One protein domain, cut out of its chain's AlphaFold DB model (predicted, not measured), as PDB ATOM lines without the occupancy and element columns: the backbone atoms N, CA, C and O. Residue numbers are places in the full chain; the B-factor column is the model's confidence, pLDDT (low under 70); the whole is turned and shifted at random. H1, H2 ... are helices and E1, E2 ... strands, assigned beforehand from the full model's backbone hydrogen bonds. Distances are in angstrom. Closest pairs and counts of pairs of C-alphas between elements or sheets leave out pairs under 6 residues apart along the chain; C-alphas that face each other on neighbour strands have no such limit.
ATOM      1  N   ALA A   2      28.092  24.491  21.853       87.38
ATOM      2  CA  ALA A   2      28.015  23.809  20.548       87.38
ATOM      3  C   ALA A   2      28.241  24.739  19.340       87.38
ATOM      4  O   ALA A   2      29.019  24.402  18.456       87.38
ATOM      5  N   GLU A   3      27.670  25.945  19.356       91.00
ATOM      6  CA  GLU A   3      27.886  26.967  18.322       91.00
ATOM      7  C   GLU A   3      29.368  27.327  18.126       91.00
ATOM      8  O   GLU A   3      29.856  27.337  16.999       91.00
ATOM      9  N   GLY A   4      30.119  27.508  19.217       89.56
ATOM     10  CA  GLY A   4      31.559  27.787  19.168       89.56
ATOM     11  C   GLY A   4      32.400  26.629  18.612       89.56
ATOM     12  O   GLY A   4      33.533  26.847  18.186       89.56
ATOM     13  N   ILE A   5      31.853  25.408  18.578       91.38
ATOM     14  CA  ILE A   5      32.468  24.236  17.936       91.38
ATOM     15  C   ILE A   5      32.031  24.157  16.466       91.38
ATOM     16  O   ILE A   5      32.862  24.067  15.562       91.38
ATOM     17  N   ILE A   6      30.721  24.212  16.216       93.50
ATOM     18  CA  ILE A   6      30.112  23.996  14.900       93.50
ATOM     19  C   ILE A   6      30.484  25.118  13.937       93.50
ATOM     20  O   ILE A   6      30.951  24.834  12.837       93.50
ATOM     21  N   LEU A   7      30.359  26.374  14.362       93.19
ATOM     22  CA  LEU A   7      30.714  27.547  13.561       93.19
ATOM     23  C   LEU A   7      32.183  27.947  13.724       93.19
ATOM     24  O   LEU A   7      32.665  28.817  13.004       93.19
ATOM     25  N   GLY A   8      32.919  27.270  14.610       90.69
ATOM     26  CA  GLY A   8      34.294  27.612  14.950       90.69
ATOM     27  C   GLY A   8      35.211  27.733  13.731       90.69
ATOM     28  O   GLY A   8      35.361  26.792  12.943       90.69
ATOM     29  N   THR A   9      35.833  28.901  13.603       89.50
ATOM     30  CA  THR A   9      36.956  29.213  12.707       89.50
ATOM     31  C   THR A   9      38.194  29.520  13.538       89.50
ATOM     32  O   THR A   9      38.082  29.791  14.731       89.50
ATOM     33  N   SER A  10      39.381  29.449  12.930       88.75
ATOM     34  CA  SER A  10      40.629  29.728  13.654       88.75
ATOM     35  C   SER A  10      40.880  31.206  13.904       88.75
ATOM     36  O   SER A  10      41.515  31.524  14.896       88.75
ATOM     37  N   LEU A  11      40.422  32.080  13.006       87.25
ATOM     38  CA  LEU A  11      40.601  33.519  13.150       87.25
ATOM     39  C   LEU A  11      39.381  34.114  13.849       87.25
ATOM     40  O   LEU A  11      38.242  33.807  13.471       87.25
ATOM     41  N   ASP A  12      39.639  34.985  14.818       84.50
ATOM     42  CA  ASP A  12      38.628  35.842  15.424       84.50
ATOM     43  C   ASP A  12      38.106  36.881  14.414       84.50
ATOM     44  O   ASP A  12      38.744  37.207  13.408       84.50
ATOM     45  N   ARG A  13      36.916  37.440  14.672       81.69
ATOM     46  CA  ARG A  13      36.310  38.446  13.787       81.69
ATOM     47  C   ARG A  13      37.218  39.677  13.672       81.69
ATOM     48  O   ARG A  13      37.380  40.412  14.639       81.69
ATOM     49  N   GLY A  14      37.735  39.921  12.468       83.12
ATOM     50  CA  GLY A  14      38.627  41.047  12.169       83.12
ATOM     51  C   GLY A  14      40.106  40.793  12.475       83.12
ATOM     52  O   GLY A  14      40.917  41.659  12.177       83.12
ATOM     53  N   GLN A  15      40.459  39.623  13.018       87.75
ATOM     54  CA  GLN A  15      41.848  39.233  13.241       87.75
ATOM     55  C   GLN A  15      42.516  38.893  11.903       87.75
ATOM     56  O   GLN A  15      41.992  38.103  11.111       87.75
ATOM     57  N   SER A  16      43.689  39.465  11.652       89.88
ATOM     58  CA  SER A  16      44.514  39.107  10.502       89.88
ATOM     59  C   SER A  16      45.208  37.755  10.710       89.88
ATOM     60  O   SER A  16      45.430  37.286  11.827       89.88
ATOM     61  N   TYR A  17      45.605  37.110   9.613       90.69
ATOM     62  CA  TYR A  17      46.348  35.847   9.692       90.69
ATOM     63  C   TYR A  17      47.712  36.001  10.386       90.69
ATOM     64  O   TYR A  17      48.183  35.069  11.035       90.69
ATOM     65  N   GLU A  18      48.351  37.165  10.250       90.25
ATOM     66  CA  GLU A  18      49.635  37.461  10.893       90.25
ATOM     67  C   GLU A  18      49.484  37.610  12.409       90.25
ATOM     68  O   GLU A  18      50.241  36.977  13.144       90.25
ATOM     69  N   GLU A  19      48.459  38.328  12.878       90.94
ATOM     70  CA  GLU A  19      48.130  38.428  14.309       90.94
ATOM     71  C   GLU A  19      47.813  37.058  14.914       90.94
ATOM     72  O   GLU A  19      48.328  36.730  15.980       90.94
ATOM     73  N   PHE A  20      47.038  36.225  14.212       89.56
ATOM     74  CA  PHE A  20      46.777  34.848  14.641       89.56
ATOM     75  C   PHE A  20      48.074  34.034  14.765       89.56
ATOM     76  O   PHE A  20      48.288  33.325  15.745       89.56
ATOM     77  N   CYS A  21      48.975  34.131  13.782       90.94
ATOM     78  CA  CYS A  21      50.251  33.417  13.833       90.94
ATOM     79  C   CYS A  21      51.148  33.916  14.972       90.94
ATOM     80  O   CYS A  21      51.830  33.106  15.600       90.94
ATOM     81  N   GLN A  22      51.139  35.220  15.250       90.56
ATOM     82  CA  GLN A  22      51.846  35.816  16.381       90.56
ATOM     83  C   GLN A  22      51.294  35.284  17.709       90.56
ATOM     84  O   GLN A  22      52.067  34.764  18.509       90.56
ATOM     85  N   GLU A  23      49.971  35.319  17.900       87.62
ATOM     86  CA  GLU A  23      49.293  34.792  19.092       87.62
ATOM     87  C   GLU A  23      49.634  33.313  19.315       87.62
ATOM     88  O   GLU A  23      50.070  32.919  20.397       87.62
ATOM     89  N   MET A  24      49.529  32.494  18.266       86.62
ATOM     90  CA  MET A  24      49.871  31.076  18.344       86.62
ATOM     91  C   MET A  24      51.359  30.852  18.634       86.62
ATOM     92  O   MET A  24      51.686  29.965  19.421       86.62
ATOM     93  N   THR A  25      52.276  31.631  18.048       88.19
ATOM     94  CA  THR A  25      53.709  31.564  18.387       88.19
ATOM     95  C   THR A  25      53.946  31.932  19.852       88.19
ATOM     96  O   THR A  25      54.743  31.271  20.518       88.19
ATOM     97  N   ASP A  26      53.270  32.956  20.369       85.12
ATOM     98  CA  ASP A  26      53.452  33.414  21.746       85.12
ATOM     99  C   ASP A  26      52.877  32.435  22.767       85.12
ATOM    100  O   ASP A  26      53.508  32.205  23.798       85.12
ATOM    101  N   LEU A  27      51.771  31.758  22.446       80.25
ATOM    102  CA  LEU A  27      51.269  30.636  23.241       80.25
ATOM    103  C   LEU A  27      52.329  29.537  23.409       80.25
ATOM    104  O   LEU A  27      52.456  28.971  24.487       80.25
ATOM    105  N   HIS A  28      53.159  29.270  22.394       76.62
ATOM    106  CA  HIS A  28      54.245  28.286  22.507       76.62
ATOM    107  C   HIS A  28      55.439  28.764  23.353       76.62
ATOM    108  O   HIS A  28      56.327  27.958  23.640       76.62
ATOM    109  N   LYS A  29      55.494  30.050  23.725       73.50
ATOM    110  CA  LYS A  29      56.516  30.608  24.627       73.50
ATOM    111  C   LYS A  29      56.082  30.599  26.092       73.50
ATOM    112  O   LYS A  29      56.937  30.773  26.954       73.50
ATOM    113  N   GLN A  30      54.787  30.469  26.367       66.75
ATOM    114  CA  GLN A  30      54.247  30.494  27.723       66.75
ATOM    115  C   GLN A  30      54.266  29.086  28.322       66.75
ATOM    116  O   GLN A  30      53.886  28.121  27.659       66.75
ATOM    117  N   ASP A  31      54.681  28.977  29.585       57.16
ATOM    118  CA  ASP A  31      54.617  27.713  30.333       57.16
ATOM    119  C   ASP A  31      53.161  27.305  30.631       57.16
ATOM    120  O   ASP A  31      52.848  26.117  30.718       57.16
ATOM    121  N   GLU A  32      52.248  28.280  30.708       58.94
ATOM    122  CA  GLU A  32      50.808  28.064  30.846       58.94
ATOM    123  C   GLU A  32      50.069  28.536  29.590       58.94
ATOM    124  O   GLU A  32      49.984  29.726  29.290       58.94
ATOM    125  N   LEU A  33      49.501  27.585  28.851       60.47
ATOM    126  CA  LEU A  33      48.652  27.877  27.701       60.47
ATOM    127  C   LEU A  33      47.284  28.377  28.184       60.47
ATOM    128  O   LEU A  33      46.456  27.580  28.632       60.47
ATOM    129  N   ASN A  34      46.994  29.671  28.029       62.72
ATOM    130  CA  ASN A  34      45.646  30.200  28.256       62.72
ATOM    131  C   ASN A  34      44.707  29.870  27.078       62.72
ATOM    132  O   ASN A  34      44.253  30.743  26.341       62.72
ATOM    133  N   VAL A  35      44.402  28.583  26.900       65.31
ATOM    134  CA  VAL A  35      43.403  28.113  25.921       65.31
ATOM    135  C   VAL A  35      41.969  28.403  26.361       65.31
ATOM    136  O   VAL A  35      41.064  28.407  25.533       65.31
ATOM    137  N   ALA A  36      41.745  28.665  27.652       66.06
ATOM    138  CA  ALA A  36      40.420  28.962  28.192       66.06
ATOM    139  C   ALA A  36      39.836  30.275  27.638       66.06
ATOM    140  O   ALA A  36      38.618  30.428  27.593       66.06
ATOM    141  N   GLY A  37      40.694  31.202  27.196       68.19
ATOM    142  CA  GLY A  37      40.286  32.446  26.542       68.19
ATOM    143  C   GLY A  37      39.839  32.297  25.082       68.19
ATOM    144  O   GLY A  37      39.307  33.255  24.522       68.19
ATOM    145  N   MET A  38      40.029  31.129  24.451       74.38
ATOM    146  CA  MET A  38      39.632  30.918  23.056       74.38
ATOM    147  C   MET A  38      38.105  30.941  22.909       74.38
ATOM    148  O   MET A  38      37.385  30.187  23.562       74.38
ATOM    149  N   LYS A  39      37.598  31.797  22.013       75.62
ATOM    150  CA  LYS A  39      36.150  31.971  21.782       75.62
ATOM    151  C   LYS A  39      35.523  30.817  21.003       75.62
ATOM    152  O   LYS A  39      34.337  30.528  21.165       75.62
ATOM    153  N   THR A  40      36.304  30.175  20.141       82.94
ATOM    154  CA  THR A  40      35.875  29.074  19.276       82.94
ATOM    155  C   THR A  40      36.749  27.844  19.495       82.94
ATOM    156  O   THR A  40      37.876  27.927  19.976       82.94
ATOM    157  N   MET A  41      36.234  26.676  19.110       85.62
ATOM    158  CA  MET A  41      36.944  25.396  19.181       85.62
ATOM    159  C   MET A  41      37.110  24.802  17.773       85.62
ATOM    160  O   MET A  41      36.493  23.783  17.442       85.62
ATOM    161  N   PRO A  42      37.956  25.412  16.918       86.19
ATOM    162  CA  PRO A  42      38.106  25.012  15.518       86.19
ATOM    163  C   PRO A  42      38.703  23.607  15.356       86.19
ATOM    164  O   PRO A  42      38.580  22.997  14.293       86.19
ATOM    165  N   TYR A  43      39.321  23.048  16.402       84.50
ATOM    166  CA  TYR A  43      39.971  21.737  16.362       84.50
ATOM    167  C   TYR A  43      39.035  20.583  15.987       84.50
ATOM    168  O   TYR A  43      39.504  19.594  15.425       84.50
ATOM    169  N   TYR A  44      37.723  20.725  16.208       86.69
ATOM    170  CA  TYR A  44      36.727  19.783  15.689       86.69
ATOM    171  C   TYR A  44      36.864  19.588  14.167       86.69
ATOM    172  O   TYR A  44      36.860  18.460  13.677       86.69
ATOM    173  N   TRP A  45      37.095  20.672  13.422       88.94
ATOM    174  CA  TRP A  45      37.235  20.663  11.961       88.94
ATOM    175  C   TRP A  45      38.658  20.370  11.470       88.94
ATOM    176  O   TRP A  45      38.856  20.080  10.287       88.94
ATOM    177  N   ALA A  46      39.646  20.436  12.369       86.25
ATOM    178  CA  ALA A  46      41.060  20.186  12.084       86.25
ATOM    179  C   ALA A  46      41.454  18.697  12.131       86.25
ATOM    180  O   ALA A  46      42.597  18.339  11.813       86.25
ATOM    181  N   ARG A  47      40.520  17.820  12.525       82.12
ATOM    182  CA  ARG A  47      40.739  16.375  12.654       82.12
ATOM    183  C   ARG A  47      41.218  15.763  11.338       82.12
ATOM    184  O   ARG A  47      40.794  16.138  10.244       82.12
ATOM    185  N   ARG A  48      42.145  14.810  11.442       75.75
ATOM    186  CA  ARG A  48      42.730  14.137  10.271       75.75
ATOM    187  C   ARG A  48      41.881  12.983   9.748       75.75
ATOM    188  O   ARG A  48      41.988  12.687   8.567       75.75
ATOM    189  N   GLU A  49      41.069  12.393  10.615       72.81
ATOM    190  CA  GLU A  49      40.295  11.173  10.358       72.81
ATOM    191  C   GLU A  49      39.003  11.416   9.566       72.81
ATOM    192  O   GLU A  49      38.515  10.487   8.939       72.81
ATOM    193  N   PHE A  50      38.467  12.647   9.556       77.75
ATOM    194  CA  PHE A  50      37.175  12.967   8.926       77.75
ATOM    195  C   PHE A  50      37.262  14.271   8.117       77.75
ATOM    196  O   PHE A  50      36.830  15.348   8.544       77.75
ATOM    197  N   ARG A  51      37.921  14.196   6.957       82.25
ATOM    198  CA  ARG A  51      38.183  15.359   6.088       82.25
ATOM    199  C   ARG A  51      37.169  15.495   4.968       82.25
ATOM    200  O   ARG A  51      36.970  16.613   4.487       82.25
ATOM    201  N   LEU A  52      36.568  14.390   4.543       88.44
ATOM    202  CA  LEU A  52      35.583  14.402   3.475       88.44
ATOM    203  C   LEU A  52      34.225  14.893   4.007       88.44
ATOM    204  O   LEU A  52      33.908  14.697   5.182       88.44
ATOM    205  N   PRO A  53      33.394  15.545   3.177       91.31
ATOM    206  CA  PRO A  53      32.072  15.991   3.618       91.31
ATOM    207  C   PRO A  53      31.162  14.860   4.144       91.31
ATOM    208  O   PRO A  53      30.596  15.058   5.218       91.31
ATOM    209  N   PRO A  54      31.095  13.663   3.517       91.25
ATOM    210  CA  PRO A  54      30.343  12.525   4.066       91.25
ATOM    211  C   PRO A  54      30.802  12.087   5.462       91.25
ATOM    212  O   PRO A  54      29.997  11.864   6.362       91.25
ATOM    213  N   GLU A  55      32.116  12.020   5.674       90.50
ATOM    214  CA  GLU A  55      32.731  11.689   6.966       90.50
ATOM    215  C   GLU A  55      32.343  12.699   8.056       90.50
ATOM    216  O   GLU A  55      32.019  12.332   9.188       90.50
ATOM    217  N   ARG A  56      32.339  13.989   7.707       91.88
ATOM    218  CA  ARG A  56      31.920  15.067   8.610       91.88
ATOM    219  C   ARG A  56      30.436  15.010   8.928       91.88
ATOM    220  O   ARG A  56      30.086  15.269  10.075       91.88
ATOM    221  N   ALA A  57      29.599  14.645   7.961       92.81
ATOM    222  CA  ALA A  57      28.169  14.458   8.172       92.81
ATOM    223  C   ALA A  57      27.898  13.350   9.198       92.81
ATOM    224  O   ALA A  57      27.166  13.571  10.160       92.81
ATOM    225  N   ILE A  58      28.566  12.199   9.055       91.56
ATOM    226  CA  ILE A  58      28.483  11.091  10.019       91.56
ATOM    227  C   ILE A  58      28.957  11.546  11.403       91.56
ATOM    228  O   ILE A  58      28.253  11.353  12.392       91.56
ATOM    229  N   SER A  59      30.129  12.187  11.480       90.12
ATOM    230  CA  SER A  59      30.687  12.644  12.758       90.12
ATOM    231  C   SER A  59      29.803  13.691  13.440       90.12
ATOM    232  O   SER A  59      29.658  13.660  14.659       90.12
ATOM    233  N   PHE A  60      29.181  14.584  12.669       93.12
ATOM    234  CA  PHE A  60      28.265  15.599  13.178       93.12
ATOM    235  C   PHE A  60      26.972  14.982  13.715       93.12
ATOM    236  O   PHE A  60      26.565  15.301  14.832       93.12
ATOM    237  N   ALA A  61      26.360  14.073  12.952       92.69
ATOM    238  CA  ALA A  61      25.164  13.351  13.374       92.69
ATOM    239  C   ALA A  61      25.425  12.551  14.659       92.69
ATOM    240  O   ALA A  61      24.645  12.614  15.610       92.69
ATOM    241  N   TYR A  62      26.587  11.904  14.747       89.81
ATOM    242  CA  TYR A  62      27.011  11.235  15.967       89.81
ATOM    243  C   TYR A  62      27.168  12.235  17.121       89.81
ATOM    244  O   TYR A  62      26.444  12.155  18.108       89.81
ATOM    245  N   ALA A  63      28.046  13.234  16.985       88.75
ATOM    246  CA  ALA A  63      28.442  14.123  18.080       88.75
ATOM    247  C   ALA A  63      27.320  15.040  18.590       88.75
ATOM    248  O   ALA A  63      27.224  15.274  19.793       88.75
ATOM    249  N   PHE A  64      26.475  15.564  17.702       92.44
ATOM    250  CA  PHE A  64      25.476  16.575  18.063       92.44
ATOM    251  C   PHE A  64      24.050  16.043  18.065       92.44
ATOM    252  O   PHE A  64      23.226  16.575  18.795       92.44
ATOM    253  N   MET A  65      23.754  14.984  17.314       92.69
ATOM    254  CA  MET A  65      22.381  14.489  17.163       92.69
ATOM    255  C   MET A  65      22.159  13.130  17.839       92.69
ATOM    256  O   MET A  65      21.016  12.740  18.052       92.69
ATOM    257  N   GLY A  66      23.228  12.417  18.215       91.00
ATOM    258  CA  GLY A  66      23.124  11.117  18.890       91.00
ATOM    259  C   GLY A  66      22.516  10.026  18.013       91.00
ATOM    260  O   GLY A  66      21.925   9.088  18.536       91.00
ATOM    261  N   ILE A  67      22.634  10.160  16.690       90.62
ATOM    262  CA  ILE A  67      22.119   9.201  15.710       90.62
ATOM    263  C   ILE A  67      23.236   8.718  14.786       90.62
ATOM    264  O   ILE A  67      24.253   9.390  14.588       90.62
ATOM    265  N   ARG A  68      23.029   7.549  14.180       89.12
ATOM    266  CA  ARG A  68      23.979   6.919  13.261       89.12
ATOM    267  C   ARG A  68      23.396   6.875  11.858       89.12
ATOM    268  O   ARG A  68      22.514   6.079  11.586       89.12
ATOM    269  N   ILE A  69      23.943   7.695  10.963       90.69
ATOM    270  CA  ILE A  69      23.470   7.807   9.571       90.69
ATOM    271  C   ILE A  69      24.376   7.079   8.562       90.69
ATOM    272  O   ILE A  69      24.177   7.181   7.356       90.69
ATOM    273  N   GLN A  70      25.396   6.350   9.030       89.62
ATOM    274  CA  GLN A  70      26.418   5.745   8.164       89.62
ATOM    275  C   GLN A  70      25.864   4.717   7.165       89.62
ATOM    276  O   GLN A  70      26.385   4.589   6.063       89.62
ATOM    277  N   CYS A  71      24.797   3.991   7.518       89.44
ATOM    278  CA  CYS A  71      24.203   2.986   6.637       89.44
ATOM    279  C   CYS A  71      23.632   3.634   5.368       89.44
ATOM    280  O   CYS A  71      23.826   3.098   4.272       89.44
ATOM    281  N   ALA A  72      23.043   4.830   5.516       89.62
ATOM    282  CA  ALA A  72      22.479   5.623   4.430       89.62
ATOM    283  C   ALA A  72      23.522   6.044   3.385       89.62
ATOM    284  O   ALA A  72      23.154   6.344   2.257       89.62
ATOM    285  N   GLN A  73      24.823   5.985   3.687       88.12
ATOM    286  CA  GLN A  73      25.869   6.214   2.688       88.12
ATOM    287  C   GLN A  73      25.790   5.205   1.529       88.12
ATOM    288  O   GLN A  73      25.976   5.563   0.365       88.12
ATOM    289  N   CYS A  74      25.490   3.942   1.838       86.88
ATOM    290  CA  CYS A  74      25.548   2.847   0.871       86.88
ATOM    291  C   CYS A  74      24.162   2.350   0.452       86.88
ATOM    292  O   CYS A  74      23.969   2.016  -0.717       86.88
ATOM    293  N   HIS A  75      23.202   2.277   1.380       87.38
ATOM    294  CA  HIS A  75      21.855   1.764   1.120       87.38
ATOM    295  C   HIS A  75      20.827   2.342   2.103       87.38
ATOM    296  O   HIS A  75      21.174   2.765   3.199       87.38
ATOM    297  N   LYS A  76      19.539   2.309   1.740       86.12
ATOM    298  CA  LYS A  76      18.461   2.590   2.697       86.12
ATOM    299  C   LYS A  76      18.267   1.371   3.596       86.12
ATOM    300  O   LYS A  76      17.890   0.308   3.104       86.12
ATOM    301  N   HIS A  77      18.557   1.508   4.884       82.75
ATOM    302  CA  HIS A  77      18.414   0.408   5.832       82.75
ATOM    303  C   HIS A  77      16.922   0.159   6.150       82.75
ATOM    304  O   HIS A  77      16.172   1.124   6.272       82.75
ATOM    305  N   PRO A  78      16.453  -1.097   6.300       78.69
ATOM    306  CA  PRO A  78      15.025  -1.386   6.507       78.69
ATOM    307  C   PRO A  78      14.432  -0.799   7.794       78.69
ATOM    308  O   PRO A  78      13.235  -0.541   7.862       78.69
ATOM    309  N   PHE A  79      15.274  -0.617   8.810       75.31
ATOM    310  CA  PHE A  79      14.894  -0.103  10.129       75.31
ATOM    311  C   PHE A  79      15.291   1.363  10.330       75.31
ATOM    312  O   PHE A  79      15.272   1.854  11.455       75.31
ATOM    313  N   ASP A  80      15.692   2.035   9.252       80.38
ATOM    314  CA  ASP A  80      16.099   3.430   9.265       80.38
ATOM    315  C   ASP A  80      15.264   4.238   8.260       80.38
ATOM    316  O   ASP A  80      14.813   3.731   7.227       80.38
ATOM    317  N   ILE A  81      15.034   5.505   8.575       86.88
ATOM    318  CA  ILE A  81      14.233   6.414   7.761       86.88
ATOM    319  C   ILE A  81      15.070   7.080   6.663       86.88
ATOM    320  O   ILE A  81      14.519   7.406   5.610       86.88
ATOM    321  N   TRP A  82      16.386   7.217   6.863       90.44
ATOM    322  CA  TRP A  82      17.257   7.967   5.958       90.44
ATOM    323  C   TRP A  82      17.639   7.170   4.705       90.44
ATOM    324  O   TRP A  82      18.089   6.021   4.756       90.44
ATOM    325  N   SER A  83      17.469   7.799   3.545       91.12
ATOM    326  CA  SER A  83      17.888   7.282   2.245       91.12
ATOM    327  C   SER A  83      19.291   7.759   1.850       91.12
ATOM    328  O   SER A  83      19.856   8.678   2.446       91.12
ATOM    329  N   LYS A  84      19.839   7.176   0.770       90.56
ATOM    330  CA  LYS A  84      21.092   7.653   0.159       90.56
ATOM    331  C   LYS A  84      21.034   9.124  -0.248       90.56
ATOM    332  O   LYS A  84      22.031   9.828  -0.113       90.56
ATOM    333  N   GLN A  85      19.882   9.575  -0.745       89.38
ATOM    334  CA  GLN A  85      19.713  10.961  -1.169       89.38
ATOM    335  C   GLN A  85      19.741  11.902   0.037       89.38
ATOM    336  O   GLN A  85      20.449  12.903   0.001       89.38
ATOM    337  N   ASP A  86      19.053  11.542   1.123       92.12
ATOM    338  CA  ASP A  86      19.014  12.347   2.352       92.12
ATOM    339  C   ASP A  86      20.419  12.528   2.937       92.12
ATOM    340  O   ASP A  86      20.797  13.621   3.358       92.12
ATOM    341  N   PHE A  87      21.226  11.464   2.904       92.50
ATOM    342  CA  PHE A  87      22.620  11.505   3.333       92.50
ATOM    343  C   PHE A  87      23.498  12.395   2.438       92.50
ATOM    344  O   PHE A  87      24.325  13.163   2.942       92.50
ATOM    345  N   ALA A  88      23.337  12.308   1.114       89.81
ATOM    346  CA  ALA A  88      24.091  13.125   0.165       89.81
ATOM    347  C   ALA A  88      23.754  14.620   0.312       89.81
ATOM    348  O   ALA A  88      24.658  15.455   0.394       89.81
ATOM    349  N   GLU A  89      22.467  14.948   0.433       91.31
ATOM    350  CA  GLU A  89      21.987  16.310   0.685       91.31
ATOM    351  C   GLU A  89      22.513  16.854   2.015       91.31
ATOM    352  O   GLU A  89      23.072  17.952   2.063       91.31
ATOM    353  N   PHE A  90      22.454  16.057   3.083       94.12
ATOM    354  CA  PHE A  90      22.996  16.452   4.379       94.12
ATOM    355  C   PHE A  90      24.522  16.656   4.346       94.12
ATOM    356  O   PHE A  90      25.060  17.554   4.996       94.12
ATOM    357  N   SER A  91      25.241  15.882   3.531       93.31
ATOM    358  CA  SER A  91      26.692  16.030   3.359       93.31
ATOM    359  C   SER A  91      27.093  17.373   2.736       93.31
ATOM    360  O   SER A  91      28.195  17.866   3.007       93.31
ATOM    361  N   ASN A  92      26.209  18.012   1.956       92.56
ATOM    362  CA  ASN A  92      26.492  19.292   1.299       92.56
ATOM    363  C   ASN A  92      26.783  20.425   2.300       92.56
ATOM    364  O   ASN A  92      27.639  21.272   2.018       92.56
ATOM    365  N   PHE A  93      26.186  20.391   3.498       93.75
ATOM    366  CA  PHE A  93      26.417  21.366   4.575       93.75
ATOM    367  C   PHE A  93      27.885  21.427   5.037       93.75
ATOM    368  O   PHE A  93      28.362  22.455   5.516       93.75
ATOM    369  N   PHE A  94      28.652  20.348   4.848       93.38
ATOM    370  CA  PHE A  94      30.036  20.232   5.331       93.38
ATOM    371  C   PHE A  94      31.089  20.502   4.249       93.38
ATOM    372  O   PHE A  94      32.300  20.411   4.496       93.38
ATOM    373  N   THR A  95      30.648  20.866   3.044       91.69
ATOM    374  CA  THR A  95      31.512  21.107   1.882       91.69
ATOM    375  C   THR A  95      32.205  22.465   1.925       91.69
ATOM    376  O   THR A  95      33.191  22.643   1.209       91.69
ATOM    377  N   GLY A  96      31.750  23.402   2.763       88.56
ATOM    378  CA  GLY A  96      32.288  24.764   2.867       88.56
ATOM    379  C   GLY A  96      33.428  24.943   3.875       88.56
ATOM    380  O   GLY A  96      34.197  25.888   3.757       88.56
ATOM    381  N   VAL A  97      33.611  24.037   4.840       90.31
ATOM    382  CA  VAL A  97      34.652  24.187   5.877       90.31
ATOM    383  C   VAL A  97      35.977  23.546   5.455       90.31
ATOM    384  O   VAL A  97      36.020  22.441   4.904       90.31
ATOM    385  N   ARG A  98      37.101  24.228   5.673       87.50
ATOM    386  CA  ARG A  98      38.446  23.773   5.285       87.50
ATOM    387  C   ARG A  98      39.409  23.922   6.449       87.50
ATOM    388  O   ARG A  98      39.293  24.850   7.233       87.50
ATOM    389  N   PHE A  99      40.371  23.006   6.517       89.00
ATOM    390  CA  PHE A  99      41.506  23.084   7.427       89.00
ATOM    391  C   PHE A  99      42.792  22.991   6.614       89.00
ATOM    392  O   PHE A  99      42.990  22.026   5.871       89.00
ATOM    393  N   GLY A 100      43.667  23.985   6.739       84.69
ATOM    394  CA  GLY A 100      44.920  23.998   5.996       84.69
ATOM    395  C   GLY A 100      45.904  25.047   6.489       84.69
ATOM    396  O   GLY A 100      45.528  26.036   7.104       84.69
ATOM    397  N   THR A 101      47.180  24.840   6.173       70.00
ATOM    398  CA  THR A 101      48.299  25.754   6.480       70.00
ATOM    399  C   THR A 101      48.282  27.043   5.675       70.00
ATOM    400  O   THR A 101      49.193  27.849   5.786       70.00
ATOM    401  N   THR A 102      47.303  27.218   4.799       72.81
ATOM    402  CA  THR A 102      47.271  28.319   3.855       72.81
ATOM    403  C   THR A 102      45.860  28.891   3.824       72.81
ATOM    404  O   THR A 102      44.936  28.165   3.435       72.81
ATOM    405  N   PRO A 103      45.688  30.169   4.203       75.69
ATOM    406  CA  PRO A 103      44.439  30.886   3.986       75.69
ATOM    407  C   PRO A 103      44.052  30.848   2.500       75.69
ATOM    408  O   PRO A 103      44.933  30.889   1.641       75.69
ATOM    409  N   PRO A 104      42.761  30.745   2.158       66.62
ATOM    410  CA  PRO A 104      42.339  30.441   0.793       66.62
ATOM    411  C   PRO A 104      42.695  31.553  -0.204       66.62
ATOM    412  O   PRO A 104      43.146  31.245  -1.308       66.62
ATOM    413  N   THR A 105      42.529  32.825   0.176       69.19
ATOM    414  CA  THR A 105      42.681  34.004  -0.697       69.19
ATOM    415  C   THR A 105      42.904  35.293   0.109       69.19
ATOM    416  O   THR A 105      42.695  35.306   1.320       69.19
ATOM    417  N   GLY A 106      43.271  36.383  -0.575       79.75
ATOM    418  CA  GLY A 106      43.335  37.737  -0.012       79.75
ATOM    419  C   GLY A 106      44.552  37.989   0.875       79.75
ATOM    420  O   GLY A 106      45.565  37.296   0.760       79.75
ATOM    421  N   GLU A 107      44.423  38.952   1.787       80.31
ATOM    422  CA  GLU A 107      45.496  39.412   2.682       80.31
ATOM    423  C   GLU A 107      46.166  38.257   3.440       80.31
ATOM    424  O   GLU A 107      47.388  38.160   3.480       80.31
ATOM    425  N   GLY A 108      45.395  37.282   3.939       84.19
ATOM    426  CA  GLY A 108      45.966  36.126   4.640       84.19
ATOM    427  C   GLY A 108      46.895  35.268   3.768       84.19
ATOM    428  O   GLY A 108      47.885  34.717   4.256       84.19
ATOM    429  N   ARG A 109      46.620  35.163   2.460       86.88
ATOM    430  CA  ARG A 109      47.474  34.432   1.510       86.88
ATOM    431  C   ARG A 109      48.776  35.187   1.248       86.88
ATOM    432  O   ARG A 109      49.825  34.554   1.120       86.88
ATOM    433  N   GLU A 110      48.705  36.511   1.182       88.88
ATOM    434  CA  GLU A 110      49.860  37.397   1.028       88.88
ATOM    435  C   GLU A 110      50.751  37.349   2.273       88.88
ATOM    436  O   GLU A 110      51.940  37.052   2.141       88.88
ATOM    437  N   SER A 111      50.171  37.488   3.472       88.25
ATOM    438  CA  SER A 111      50.879  37.337   4.751       88.25
ATOM    439  C   SER A 111      51.553  35.970   4.868       88.25
ATOM    440  O   SER A 111      52.725  35.887   5.231       88.25
ATOM    441  N   TYR A 112      50.867  34.882   4.493       90.00
ATOM    442  CA  TYR A 112      51.472  33.547   4.467       90.00
ATOM    443  C   TYR A 112      52.692  33.481   3.537       90.00
ATOM    444  O   TYR A 112      53.749  32.987   3.928       90.00
ATOM    445  N   ASN A 113      52.562  33.967   2.299       89.69
ATOM    446  CA  ASN A 113      53.651  33.920   1.324       89.69
ATOM    447  C   ASN A 113      54.851  34.766   1.772       89.69
ATOM    448  O   ASN A 113      55.991  34.335   1.586       89.69
ATOM    449  N   LYS A 114      54.591  35.925   2.388       90.50
ATOM    450  CA  LYS A 114      55.607  36.789   2.988       90.50
ATOM    451  C   LYS A 114      56.350  36.068   4.117       90.50
ATOM    452  O   LYS A 114      57.561  35.926   4.022       90.50
ATOM    453  N   MET A 115      55.645  35.479   5.091       90.50
ATOM    454  CA  MET A 115      56.277  34.693   6.167       90.50
ATOM    455  C   MET A 115      57.140  33.545   5.626       90.50
ATOM    456  O   MET A 115      58.250  33.313   6.098       90.50
ATOM    457  N   ILE A 116      56.653  32.816   4.614       90.94
ATOM    458  CA  ILE A 116      57.419  31.732   3.980       90.94
ATOM    459  C   ILE A 116      58.709  32.256   3.333       90.94
ATOM    460  O   ILE A 116      59.729  31.562   3.372       90.94
ATOM    461  N   ALA A 117      58.672  33.443   2.724       91.56
ATOM    462  CA  ALA A 117      59.847  34.074   2.135       91.56
ATOM    463  C   ALA A 117      60.829  34.556   3.215       91.56
ATOM    464  O   ALA A 117      61.998  34.175   3.166       91.56
ATOM    465  N   ASP A 118      60.340  35.300   4.208       92.31
ATOM    466  CA  ASP A 118      61.144  35.921   5.269       92.31
ATOM    467  C   ASP A 118      61.865  34.876   6.135       92.31
ATOM    468  O   ASP A 118      63.030  35.037   6.493       92.31
ATOM    469  N   LEU A 119      61.212  33.742   6.406       91.44
ATOM    470  CA  LEU A 119      61.783  32.631   7.175       91.44
ATOM    471  C   LEU A 119      62.661  31.682   6.336       91.44
ATOM    472  O   LEU A 119      63.159  30.674   6.850       91.44
ATOM    473  N   GLY A 120      62.822  31.945   5.034       90.50
ATOM    474  CA  GLY A 120      63.589  31.088   4.128       90.50
ATOM    475  C   GLY A 120      62.995  29.682   3.969       90.50
ATOM    476  O   GLY A 120      63.727  28.707   3.811       90.50
ATOM    477  N   LEU A 121      61.665  29.556   4.039       87.81
ATOM    478  CA  LEU A 121      60.943  28.278   3.958       87.81
ATOM    479  C   LEU A 121      60.580  27.884   2.518       87.81
ATOM    480  O   LEU A 121      60.040  26.800   2.274       87.81
ATOM    481  N   LYS A 122      60.859  28.759   1.546       88.19
ATOM    482  CA  LYS A 122      60.528  28.552   0.134       88.19
ATOM    483  C   LYS A 122      61.184  27.274  -0.405       88.19
ATOM    484  O   LYS A 122      62.390  27.091  -0.312       88.19
ATOM    485  N   GLY A 123      60.376  26.396  -1.000       85.56
ATOM    486  CA  GLY A 123      60.837  25.136  -1.599       85.56
ATOM    487  C   GLY A 123      60.937  23.950  -0.633       85.56
ATOM    488  O   GLY A 123      60.989  22.813  -1.100       85.56
ATOM    489  N   LEU A 124      60.877  24.173   0.686       88.62
ATOM    490  CA  LEU A 124      60.835  23.088   1.669       88.62
ATOM    491  C   LEU A 124      59.468  22.392   1.665       88.62
ATOM    492  O   LEU A 124      58.421  23.024   1.506       88.62
ATOM    493  N   ARG A 125      59.466  21.070   1.868       86.81
ATOM    494  CA  ARG A 125      58.250  20.243   1.916       86.81
ATOM    495  C   ARG A 125      58.329  19.218   3.046       86.81
ATOM    496  O   ARG A 125      59.400  18.927   3.570       86.81
ATOM    497  N   GLY A 126      57.176  18.662   3.418       86.44
ATOM    498  CA  GLY A 126      57.092  17.511   4.318       86.44
ATOM    499  C   GLY A 126      57.779  17.722   5.673       86.44
ATOM    500  O   GLY A 126      57.508  18.698   6.374       86.44
ATOM    501  N   GLY A 127      58.633  16.770   6.057       87.06
ATOM    502  CA  GLY A 127      59.329  16.770   7.347       87.06
ATOM    503  C   GLY A 127      60.334  17.912   7.510       87.06
ATOM    504  O   GLY A 127      60.428  18.475   8.600       87.06
ATOM    505  N   ASP A 128      61.021  18.308   6.436       88.06
ATOM    506  CA  ASP A 128      62.025  19.377   6.487       88.06
ATOM    507  C   ASP A 128      61.387  20.739   6.768       88.06
ATOM    508  O   ASP A 128      61.872  21.484   7.621       88.06
ATOM    509  N   LEU A 129      60.251  21.021   6.116       88.62
ATOM    510  CA  LEU A 129      59.457  22.222   6.381       88.62
ATOM    511  C   LEU A 129      58.993  22.258   7.843       88.62
ATOM    512  O   LEU A 129      59.172  23.270   8.517       88.62
ATOM    513  N   ARG A 130      58.454  21.142   8.356       87.19
ATOM    514  CA  ARG A 130      58.001  21.047   9.755       87.19
ATOM    515  C   ARG A 130      59.141  21.294  10.736       87.19
ATOM    516  O   ARG A 130      58.987  22.108  11.636       87.19
ATOM    517  N   ARG A 131      60.292  20.642  10.544       89.75
ATOM    518  CA  ARG A 131      61.465  20.803  11.416       89.75
ATOM    519  C   ARG A 131      61.948  22.251  11.433       89.75
ATOM    520  O   ARG A 131      62.255  22.776  12.500       89.75
ATOM    521  N   LYS A 132      62.007  22.903  10.268       91.06
ATOM    522  CA  LYS A 132      62.434  24.300  10.176       91.06
ATOM    523  C   LYS A 132      61.432  25.239  10.855       91.06
ATOM    524  O   LYS A 132      61.867  26.047  11.664       91.06
ATOM    525  N   ILE A 133      60.127  25.067  10.623       89.88
ATOM    526  CA  ILE A 133      59.068  25.816  11.323       89.88
ATOM    527  C   ILE A 133      59.187  25.643  12.840       89.88
ATOM    528  O   ILE A 133      59.238  26.634  13.556       89.88
ATOM    529  N   THR A 134      59.311  24.411  13.345       88.12
ATOM    530  CA  THR A 134      59.477  24.162  14.786       88.12
ATOM    531  C   THR A 134      60.726  24.842  15.347       88.12
ATOM    532  O   THR A 134      60.683  25.390  16.445       88.12
ATOM    533  N   ASN A 135      61.836  24.837  14.607       90.00
ATOM    534  CA  ASN A 135      63.061  25.505  15.038       90.00
ATOM    535  C   ASN A 135      62.910  27.030  15.084       90.00
ATOM    536  O   ASN A 135      63.377  27.639  16.038       90.00
ATOM    537  N   GLU A 136      62.276  27.645  14.084       91.25
ATOM    538  CA  GLU A 136      62.040  29.096  14.078       91.25
ATOM    539  C   GLU A 136      61.029  29.510  15.159       91.25
ATOM    540  O   GLU A 136      61.270  30.470  15.884       91.25
ATOM    541  N   MET A 137      59.977  28.717  15.371       89.38
ATOM    542  CA  MET A 137      59.018  28.911  16.465       89.38
ATOM    543  C   MET A 137      59.705  28.878  17.838       89.38
ATOM    544  O   MET A 137      59.458  29.742  18.672       89.38
ATOM    545  N   ARG A 138      60.635  27.935  18.061       85.38
ATOM    546  CA  ARG A 138      61.433  27.846  19.302       85.38
ATOM    547  C   ARG A 138      62.372  29.032  19.519       85.38
ATOM    548  O   ARG A 138      62.716  29.321  20.656       85.38
ATOM    549  N   LYS A 139      62.796  29.710  18.449       88.56
ATOM    550  CA  LYS A 139      63.552  30.973  18.541       88.56
ATOM    551  C   LYS A 139      62.647  32.175  18.819       88.56
ATOM    552  O   LYS A 139      63.148  33.272  19.034       88.56
ATOM    553  N   GLY A 140      61.333  31.974  18.795       86.06
ATOM    554  CA  GLY A 140      60.331  33.004  19.010       86.06
ATOM    555  C   GLY A 140      59.921  33.776  17.762       86.06
ATOM    556  O   GLY A 140      59.161  34.736  17.897       86.06
ATOM    557  N   SER A 141      60.386  33.359  16.579       92.00
ATOM    558  CA  SER A 141      59.958  33.913  15.296       92.00
ATOM    559  C   SER A 141      58.491  33.566  15.031       92.00
ATOM    560  O   SER A 141      58.053  32.443  15.301       92.00
ATOM    561  N   VAL A 142      57.731  34.504  14.464       91.94
ATOM    562  CA  VAL A 142      56.356  34.251  14.005       91.94
ATOM    563  C   VAL A 142      56.397  33.241  12.871       91.94
ATOM    564  O   VAL A 142      57.134  33.435  11.906       91.94
ATOM    565  N   VAL A 143      55.630  32.156  12.984       92.06
ATOM    566  CA  VAL A 143      55.590  31.088  11.977       92.06
ATOM    567  C   VAL A 143      54.164  30.856  11.485       92.06
ATOM    568  O   VAL A 143      53.219  31.104  12.226       92.06
ATOM    569  N   PRO A 144      53.974  30.343  10.257       91.56
ATOM    570  CA  PRO A 144      52.637  30.056   9.759       91.56
ATOM    571  C   PRO A 144      51.985  28.879  10.504       91.56
ATOM    572  O   PRO A 144      52.546  27.778  10.549       91.56
ATOM    573  N   PHE A 145      50.763  29.088  10.997       89.56
ATOM    574  CA  PHE A 145      49.931  28.061  11.631       89.56
ATOM    575  C   PHE A 145      48.740  27.653  10.751       89.56
ATOM    576  O   PHE A 145      48.212  28.457   9.985       89.56
ATOM    577  N   PRO A 146      48.283  26.390  10.832       89.38
ATOM    578  CA  PRO A 146      47.103  25.963  10.102       89.38
ATOM    579  C   PRO A 146      45.827  26.575  10.674       89.38
ATOM    580  O   PRO A 146      45.663  26.680  11.886       89.38
ATOM    581  N   VAL A 147      44.911  26.923   9.774       89.25
ATOM    582  CA  VAL A 147      43.659  27.610  10.087       89.25
ATOM    583  C   VAL A 147      42.451  26.835   9.576       89.25
ATOM    584  O   VAL A 147      42.497  26.188   8.524       89.25
ATOM    585  N   VAL A 148      41.361  26.922  10.333       90.38
ATOM    586  CA  VAL A 148      40.011  26.547   9.922       90.38
ATOM    587  C   VAL A 148      39.298  27.782   9.398       90.38
ATOM    588  O   VAL A 148      39.229  28.801  10.084       90.38
ATOM    589  N   TYR A 149      38.761  27.678   8.190       88.12
ATOM    590  CA  TYR A 149      38.041  28.752   7.514       88.12
ATOM    591  C   TYR A 149      36.920  28.187   6.644       88.12
ATOM    592  O   TYR A 149      36.853  26.980   6.384       88.12
ATOM    593  N   THR A 150      36.053  29.074   6.175       88.50
ATOM    594  CA  THR A 150      34.912  28.743   5.327       88.50
ATOM    595  C   THR A 150      35.116  29.269   3.911       88.50
ATOM    596  O   THR A 150      35.779  30.278   3.676       88.50
ATOM    597  N   VAL A 151      34.581  28.535   2.945       87.44
ATOM    598  CA  VAL A 151      34.512  28.890   1.527       87.44
ATOM    599  C   VAL A 151      33.129  28.531   1.001       87.44
ATOM    600  O   VAL A 151      32.410  27.745   1.619       87.44
ATOM    601  N   ALA A 152      32.774  29.053  -0.174       88.00
ATOM    602  CA  ALA A 152      31.555  28.639  -0.856       88.00
ATOM    603  C   ALA A 152      31.543  27.113  -1.072       88.00
ATOM    604  O   ALA A 152      32.491  26.548  -1.631       88.00
ATOM    605  N   GLY A 153      30.471  26.458  -0.626       88.69
ATOM    606  CA  GLY A 153      30.304  25.018  -0.771       88.69
ATOM    607  C   GLY A 153      30.134  24.580  -2.225       88.69
ATOM    608  O   GLY A 153      29.642  25.322  -3.083       88.69
ATOM    609  N   ARG A 154      30.544  23.342  -2.494       90.06
ATOM    610  CA  ARG A 154      30.356  22.664  -3.780       90.06
ATOM    611  C   ARG A 154      29.628  21.357  -3.536       90.06
ATOM    612  O   ARG A 154      29.998  20.664  -2.591       90.06
ATOM    613  N   LYS A 155      28.646  21.028  -4.379       88.44
ATOM    614  CA  LYS A 155      27.950  19.740  -4.291       88.44
ATOM    615  C   LYS A 155      28.965  18.606  -4.433       88.44
ATOM    616  O   LYS A 155      29.977  18.746  -5.133       88.44
ATOM    617  N   VAL A 156      28.721  17.512  -3.723       85.44
ATOM    618  CA  VAL A 156      29.569  16.317  -3.758       85.44
ATOM    619  C   VAL A 156      28.793  15.100  -4.234       85.44
ATOM    620  O   VAL A 156      27.587  15.010  -4.027       85.44
ATOM    621  N   ASP A 157      29.495  14.175  -4.880       79.81
ATOM    622  CA  ASP A 157      28.966  12.851  -5.194       79.81
ATOM    623  C   ASP A 157      28.921  11.943  -3.947       79.81
ATOM    624  O   ASP A 157      29.372  12.308  -2.857       79.81
ATOM    625  N   GLU A 158      28.407  10.724  -4.119       70.75
ATOM    626  CA  GLU A 158      28.311   9.703  -3.061       70.75
ATOM    627  C   GLU A 158      29.667   9.310  -2.436       70.75
ATOM    628  O   GLU A 158      29.715   8.804  -1.316       70.75
ATOM    629  N   ASN A 159      30.777   9.594  -3.125       72.19
ATOM    630  CA  ASN A 159      32.140   9.344  -2.659       72.19
ATOM    631  C   ASN A 159      32.797  10.601  -2.055       72.19
ATOM    632  O   ASN A 159      33.992  10.592  -1.747       72.19
ATOM    633  N   GLY A 160      32.050  11.699  -1.902       75.38
ATOM    634  CA  GLY A 160      32.539  12.964  -1.356       75.38
ATOM    635  C   GLY A 160      33.384  13.792  -2.330       75.38
ATOM    636  O   GLY A 160      34.059  14.732  -1.897       75.38
ATOM    637  N   ARG A 161      33.385  13.469  -3.630       82.44
ATOM    638  CA  ARG A 161      34.116  14.226  -4.657       82.44
ATOM    639  C   ARG A 161      33.265  15.385  -5.154       82.44
ATOM    640  O   ARG A 161      32.083  15.226  -5.427       82.44
ATOM    641  N   SER A 162      33.877  16.557  -5.302       84.50
ATOM    642  CA  SER A 162      33.191  17.759  -5.793       84.50
ATOM    643  C   SER A 162      32.667  17.561  -7.217       84.50
ATOM    644  O   SER A 162      33.459  17.282  -8.114       84.50
ATOM    645  N   THR A 163      31.381  17.832  -7.449       85.56
ATOM    646  CA  THR A 163      30.785  17.867  -8.799       85.56
ATOM    647  C   THR A 163      31.093  19.173  -9.539       85.56
ATOM    648  O   THR A 163      30.917  19.268 -10.747       85.56
ATOM    649  N   GLY A 164      31.585  20.192  -8.823       84.56
ATOM    650  CA  GLY A 164      31.892  21.520  -9.369       84.56
ATOM    651  C   GLY A 164      30.714  22.495  -9.313       84.56
ATOM    652  O   GLY A 164      30.917  23.710  -9.364       84.56
ATOM    653  N   GLU A 165      29.505  21.983  -9.104       88.12
ATOM    654  CA  GLU A 165      28.295  22.776  -8.914       88.12
ATOM    655  C   GLU A 165      28.305  23.472  -7.549       88.12
ATOM    656  O   GLU A 165      28.810  22.942  -6.558       88.12
ATOM    657  N   ALA A 166      27.779  24.696  -7.485       88.94
ATOM    658  CA  ALA A 166      27.610  25.399  -6.218       88.94
ATOM    659  C   ALA A 166      26.483  24.765  -5.393       88.94
ATOM    660  O   ALA A 166      25.466  24.350  -5.944       88.94
ATOM    661  N   VAL A 167      26.646  24.746  -4.070       90.31
ATOM    662  CA  VAL A 167      25.525  24.468  -3.164       90.31
ATOM    663  C   VAL A 167      24.668  25.731  -3.100       90.31
ATOM    664  O   VAL A 167      25.097  26.735  -2.535       90.31
ATOM    665  N   VAL A 168      23.505  25.696  -3.750       90.12
ATOM    666  CA  VAL A 168      22.472  26.751  -3.697       90.12
ATOM    667  C   VAL A 168      21.314  26.356  -2.784       90.12
ATOM    668  O   VAL A 168      20.590  27.213  -2.289       90.12
ATOM    669  N   ASP A 169      21.186  25.059  -2.529       92.00
ATOM    670  CA  ASP A 169      20.251  24.431  -1.617       92.00
ATOM    671  C   ASP A 169      20.853  23.142  -1.044       92.00
ATOM    672  O   ASP A 169      21.777  22.557  -1.620       92.00
ATOM    673  N   ALA A 170      20.358  22.734   0.121       91.12
ATOM    674  CA  ALA A 170      20.613  21.424   0.705       91.12
ATOM    675  C   ALA A 170      19.494  21.061   1.682       91.12
ATOM    676  O   ALA A 170      18.912  21.931   2.334       91.12
ATOM    677  N   THR A 171      19.214  19.767   1.806       92.69
ATOM    678  CA  THR A 171      18.171  19.257   2.707       92.69
ATOM    679  C   THR A 171      18.773  18.575   3.929       92.69
ATOM    680  O   THR A 171      19.652  17.721   3.813       92.69
ATOM    681  N   ILE A 172      18.293  18.940   5.118       92.25
ATOM    682  CA  ILE A 172      18.677  18.304   6.378       92.25
ATOM    683  C   ILE A 172      17.903  16.993   6.511       92.25
ATOM    684  O   ILE A 172      16.705  17.004   6.785       92.25
ATOM    685  N   LEU A 173      18.597  15.869   6.301       88.25
ATOM    686  CA  LEU A 173      18.094  14.502   6.511       88.25
ATOM    687  C   LEU A 173      16.707  14.213   5.894       88.25
ATOM    688  O   LEU A 173      15.932  13.440   6.452       88.25
ATOM    689  N   GLY A 174      16.419  14.813   4.736       85.38
ATOM    690  CA  GLY A 174      15.180  14.594   3.979       85.38
ATOM    691  C   GLY A 174      13.962  15.404   4.437       85.38
ATOM    692  O   GLY A 174      12.887  15.215   3.877       85.38
ATOM    693  N   ASP A 175      14.116  16.295   5.421       87.06
ATOM    694  CA  ASP A 175      12.996  17.023   6.032       87.06
ATOM    695  C   ASP A 175      13.019  18.525   5.698       87.06
ATOM    696  O   ASP A 175      12.192  19.030   4.939       87.06
ATOM    697  N   THR A 176      14.018  19.258   6.200       89.25
ATOM    698  CA  THR A 176      14.096  20.719   6.033       89.25
ATOM    699  C   THR A 176      15.061  21.105   4.913       89.25
ATOM    700  O   THR A 176      16.274  20.923   5.049       89.25
ATOM    701  N   THR A 177      14.554  21.674   3.816       93.25
ATOM    702  CA  THR A 177      15.385  22.243   2.739       93.25
ATOM    703  C   THR A 177      15.747  23.694   3.030       93.25
ATOM    704  O   THR A 177      14.885  24.513   3.343       93.25
ATOM    705  N   ILE A 178      17.028  24.017   2.884       91.88
ATOM    706  CA  ILE A 178      17.587  25.343   3.138       91.88
ATOM    707  C   ILE A 178      18.239  25.853   1.861       91.88
ATOM    708  O   ILE A 178      19.020  25.138   1.237       91.88
ATOM    709  N   SER A 179      17.927  27.090   1.481       91.69
ATOM    710  CA  SER A 179      18.575  27.794   0.373       91.69
ATOM    711  C   SER A 179      19.735  28.649   0.879       91.69
ATOM    712  O   SER A 179      19.660  29.224   1.962       91.69
ATOM    713  N   PHE A 180      20.794  28.764   0.080       88.75
ATOM    714  CA  PHE A 180      22.012  29.485   0.446       88.75
ATOM    715  C   PHE A 180      22.354  30.563  -0.569       88.75
ATOM    716  O   PHE A 180      22.309  30.345  -1.783       88.75
ATOM    717  N   GLU A 181      22.820  31.702  -0.068       85.75
ATOM    718  CA  GLU A 181      23.499  32.666  -0.921       85.75
ATOM    719  C   GLU A 181      24.959  32.256  -1.132       85.75
ATOM    720  O   GLU A 181      25.619  31.631  -0.293       85.75
ATOM    721  N   ARG A 182      25.512  32.649  -2.281       80.81
ATOM    722  CA  ARG A 182      26.895  32.323  -2.625       80.81
ATOM    723  C   ARG A 182      27.861  32.929  -1.602       80.81
ATOM    724  O   ARG A 182      27.971  34.143  -1.492       80.81
ATOM    725  N   GLY A 183      28.653  32.072  -0.962       78.50
ATOM    726  CA  GLY A 183      29.703  32.485  -0.024       78.50
ATOM    727  C   GLY A 183      29.268  32.527   1.440       78.50
ATOM    728  O   GLY A 183      30.118  32.775   2.291       78.50
ATOM    729  N   GLN A 184      28.000  32.236   1.742       86.06
ATOM    730  CA  GLN A 184      27.556  32.022   3.116       86.06
ATOM    731  C   GLN A 184      28.176  30.749   3.710       86.06
ATOM    732  O   GLN A 184      28.461  29.774   3.004       86.06
ATOM    733  N   ASP A 185      28.386  30.757   5.026       90.88
ATOM    734  CA  ASP A 185      28.775  29.559   5.762       90.88
ATOM    735  C   ASP A 185      27.561  28.641   5.916       90.88
ATOM    736  O   ASP A 185      26.638  28.923   6.680       90.88
ATOM    737  N   LEU A 186      27.593  27.515   5.206       92.94
ATOM    738  CA  LEU A 186      26.507  26.536   5.173       92.94
ATOM    739  C   LEU A 186      26.169  25.961   6.560       92.94
ATOM    740  O   LEU A 186      25.082  25.428   6.754       92.94
ATOM    741  N   ARG A 187      27.078  26.064   7.538       93.81
ATOM    742  CA  ARG A 187      26.882  25.542   8.898       93.81
ATOM    743  C   ARG A 187      25.973  26.421   9.758       93.81
ATOM    744  O   ARG A 187      25.421  25.912  10.728       93.81
ATOM    745  N   VAL A 188      25.825  27.709   9.433       93.56
ATOM    746  CA  VAL A 188      24.993  28.658  10.197       93.56
ATOM    747  C   VAL A 188      23.540  28.187  10.281       93.56
ATOM    748  O   VAL A 188      23.083  27.928  11.393       93.56
ATOM    749  N   PRO A 189      22.835  27.953   9.160       92.38
ATOM    750  CA  PRO A 189      21.448  27.504   9.234       92.38
ATOM    751  C   PRO A 189      21.307  26.086   9.810       92.38
ATOM    752  O   PRO A 189      20.297  25.762  10.425       92.38
ATOM    753  N   LEU A 190      22.339  25.241   9.693       93.12
ATOM    754  CA  LEU A 190      22.364  23.944  10.376       93.12
ATOM    755  C   LEU A 190      22.429  24.099  11.908       93.12
ATOM    756  O   LEU A 190      21.794  23.340  12.636       93.12
ATOM    757  N   MET A 191      23.184  25.081  12.410       93.88
ATOM    758  CA  MET A 191      23.246  25.406  13.837       93.88
ATOM    759  C   MET A 191      21.924  25.995  14.342       93.88
ATOM    760  O   MET A 191      21.487  25.654  15.439       93.88
ATOM    761  N   GLU A 192      21.280  26.850  13.547       92.69
ATOM    762  CA  GLU A 192      19.947  27.384  13.850       92.69
ATOM    763  C   GLU A 192      18.918  26.253  13.944       92.69
ATOM    764  O   GLU A 192      18.195  26.163  14.934       92.69
ATOM    765  N   TRP A 193      18.935  25.322  12.987       93.06
ATOM    766  CA  TRP A 193      18.082  24.135  13.012       93.06
ATOM    767  C   TRP A 193      18.330  23.235  14.232       93.06
ATOM    768  O   TRP A 193      17.378  22.722  14.818       93.06
ATOM    769  N   LEU A 194      19.585  23.052  14.662       92.44
ATOM    770  CA  LEU A 194      19.897  22.285  15.879       92.44
ATOM    771  C   LEU A 194      19.357  22.936  17.159       92.44
ATOM    772  O   LEU A 194      19.081  22.228  18.125       92.44
ATOM    773  N   ARG A 195      19.271  24.270  17.185       90.62
ATOM    774  CA  ARG A 195      18.794  25.050  18.337       90.62
ATOM    775  C   ARG A 195      17.289  25.282  18.331       90.62
ATOM    776  O   ARG A 195      16.799  25.867  19.288       90.62
ATOM    777  N   ALA A 196      16.587  24.884  17.275       91.19
ATOM    778  CA  ALA A 196      15.143  25.012  17.215       91.19
ATOM    779  C   ALA A 196      14.490  24.167  18.319       91.19
ATOM    780  O   ALA A 196      14.892  23.024  18.538       91.19
TER     781      ALA A 196
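What this domain is: This is residues 2 to 196 of the 525 residues of an uncharacterized protein of Planctomycetaceae bacterium (UniProt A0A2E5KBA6). The model is an elongated body of two lobes joined by a narrow waist, a ribbon of the two antiparallel strands E1 and E2, whose centres lie nearest to the mean of the C-alphas. The larger lobe holds H1, H3, H4, H5, H8 and two strand hairpins, E3 with E4 and E5 with E6, with H5 packed between H3 and E5; the smaller, looser lobe holds H2, H6 and H7. The chain passes more than once between the lobes, and the stretch from 28 to 52, with no named element, leads from H2 back to H3. The printed part has 195 residues with eight named helices and six named strands, in the order H1 H2 H3 H4 H5 E1 H6 H7 E2 E3 E4 E5 E6 H8; the strands form three antiparallel sheets of two strands, and the class is mixed, helices and strands. By its radius of gyration of the C-alphas, 18.9 A, the whole is compact, yet it spans 59 by 34 by 30 A.

Where its parts are: H1 is residues 2 to 6 and begins at C-alpha 2, (28.015, 23.809, 20.548). H2 is residues 17 to 27, 15.3 A long. H3 is residues 53 to 65, 16.7 A; H4 is residues 70 to 73; H5 is residues 84 to 92, 12.9 A. E1 is residues 97 to 100, with C-alpha 97 at (34.652, 24.187, 5.877). H6 is residues 107 to 118, 16.2 A, and H7 is residues 126 to 138, 18.7 A. E2 is residues 147 to 150, E3 154 to 156, E4 162 to 166, E5 169 to 172 and E6 176 to 179. H8 is residues 187 to 195, 12.4 A, and ends at C-alpha 195, (18.794, 25.050, 18.337).

How they stand to each other: H1 and H8 only just touch, with 3 pairs of C-alphas within 8 A, the closest those of Glu 3 and Met 191 at 6.6 A. H2 touches residues 107 to 112 of H6, closest at the C-alphas of Tyr 17 and Gly 108, 5.1 A, at a steep tilt of 59 degrees, the same way. H7 touches no helix; it is close to H2 but not clearly touching, with the C-alphas of Thr 25 and Met 137 closest at 6.2 A. H3, with residues 53 to 57, touches H5, about perpendicular at 89 degrees; the C-alphas of Pro 54 and Ser 91 are closest at 5.1 A. H4 touches H5, with the C-alphas of Ala 72 and Lys 84 closest at 4.9 A. H5 and E5 come closest at the C-alphas of Phe 90 and Ile 172, 5.1 A, and H5 and E3 at those of Asn 92 and Lys 155, 5.8 A. E1 and E2 are antiparallel at 152 degrees, with N 98 and O 149 at 2.9 A. E3 and E4 are a hairpin, with N 155 and O 165 at 2.9 A. E5 and E6 are a hairpin too, with N 172 and O 176 at 2.8 A. H8 and E6 come closest at the C-alphas of Pro 189 and Ile 178, 7.5 A. Among the pairs that are apart are H5 and H6, and H7 and H8. Every O i to N i+4 pair is within hydrogen-bond range in H1, H2, H3, H5, H6, H7 and H8; H4 is too short for such a pair.

The domain as a whole: The two C-alphas farthest apart, those of Pro 78 and Lys 139, are 59.6 A from each other. The printed part has no cut, and its first and last C-alphas, Ala 2 and Ala 196, are 13.4 A apart. H2 to H3 is a long link of 25 residues; the other links are tight or short. The mean pLDDT of the printed part is 86.5, and residues 30 to 37 and 104 to 105 are under 70.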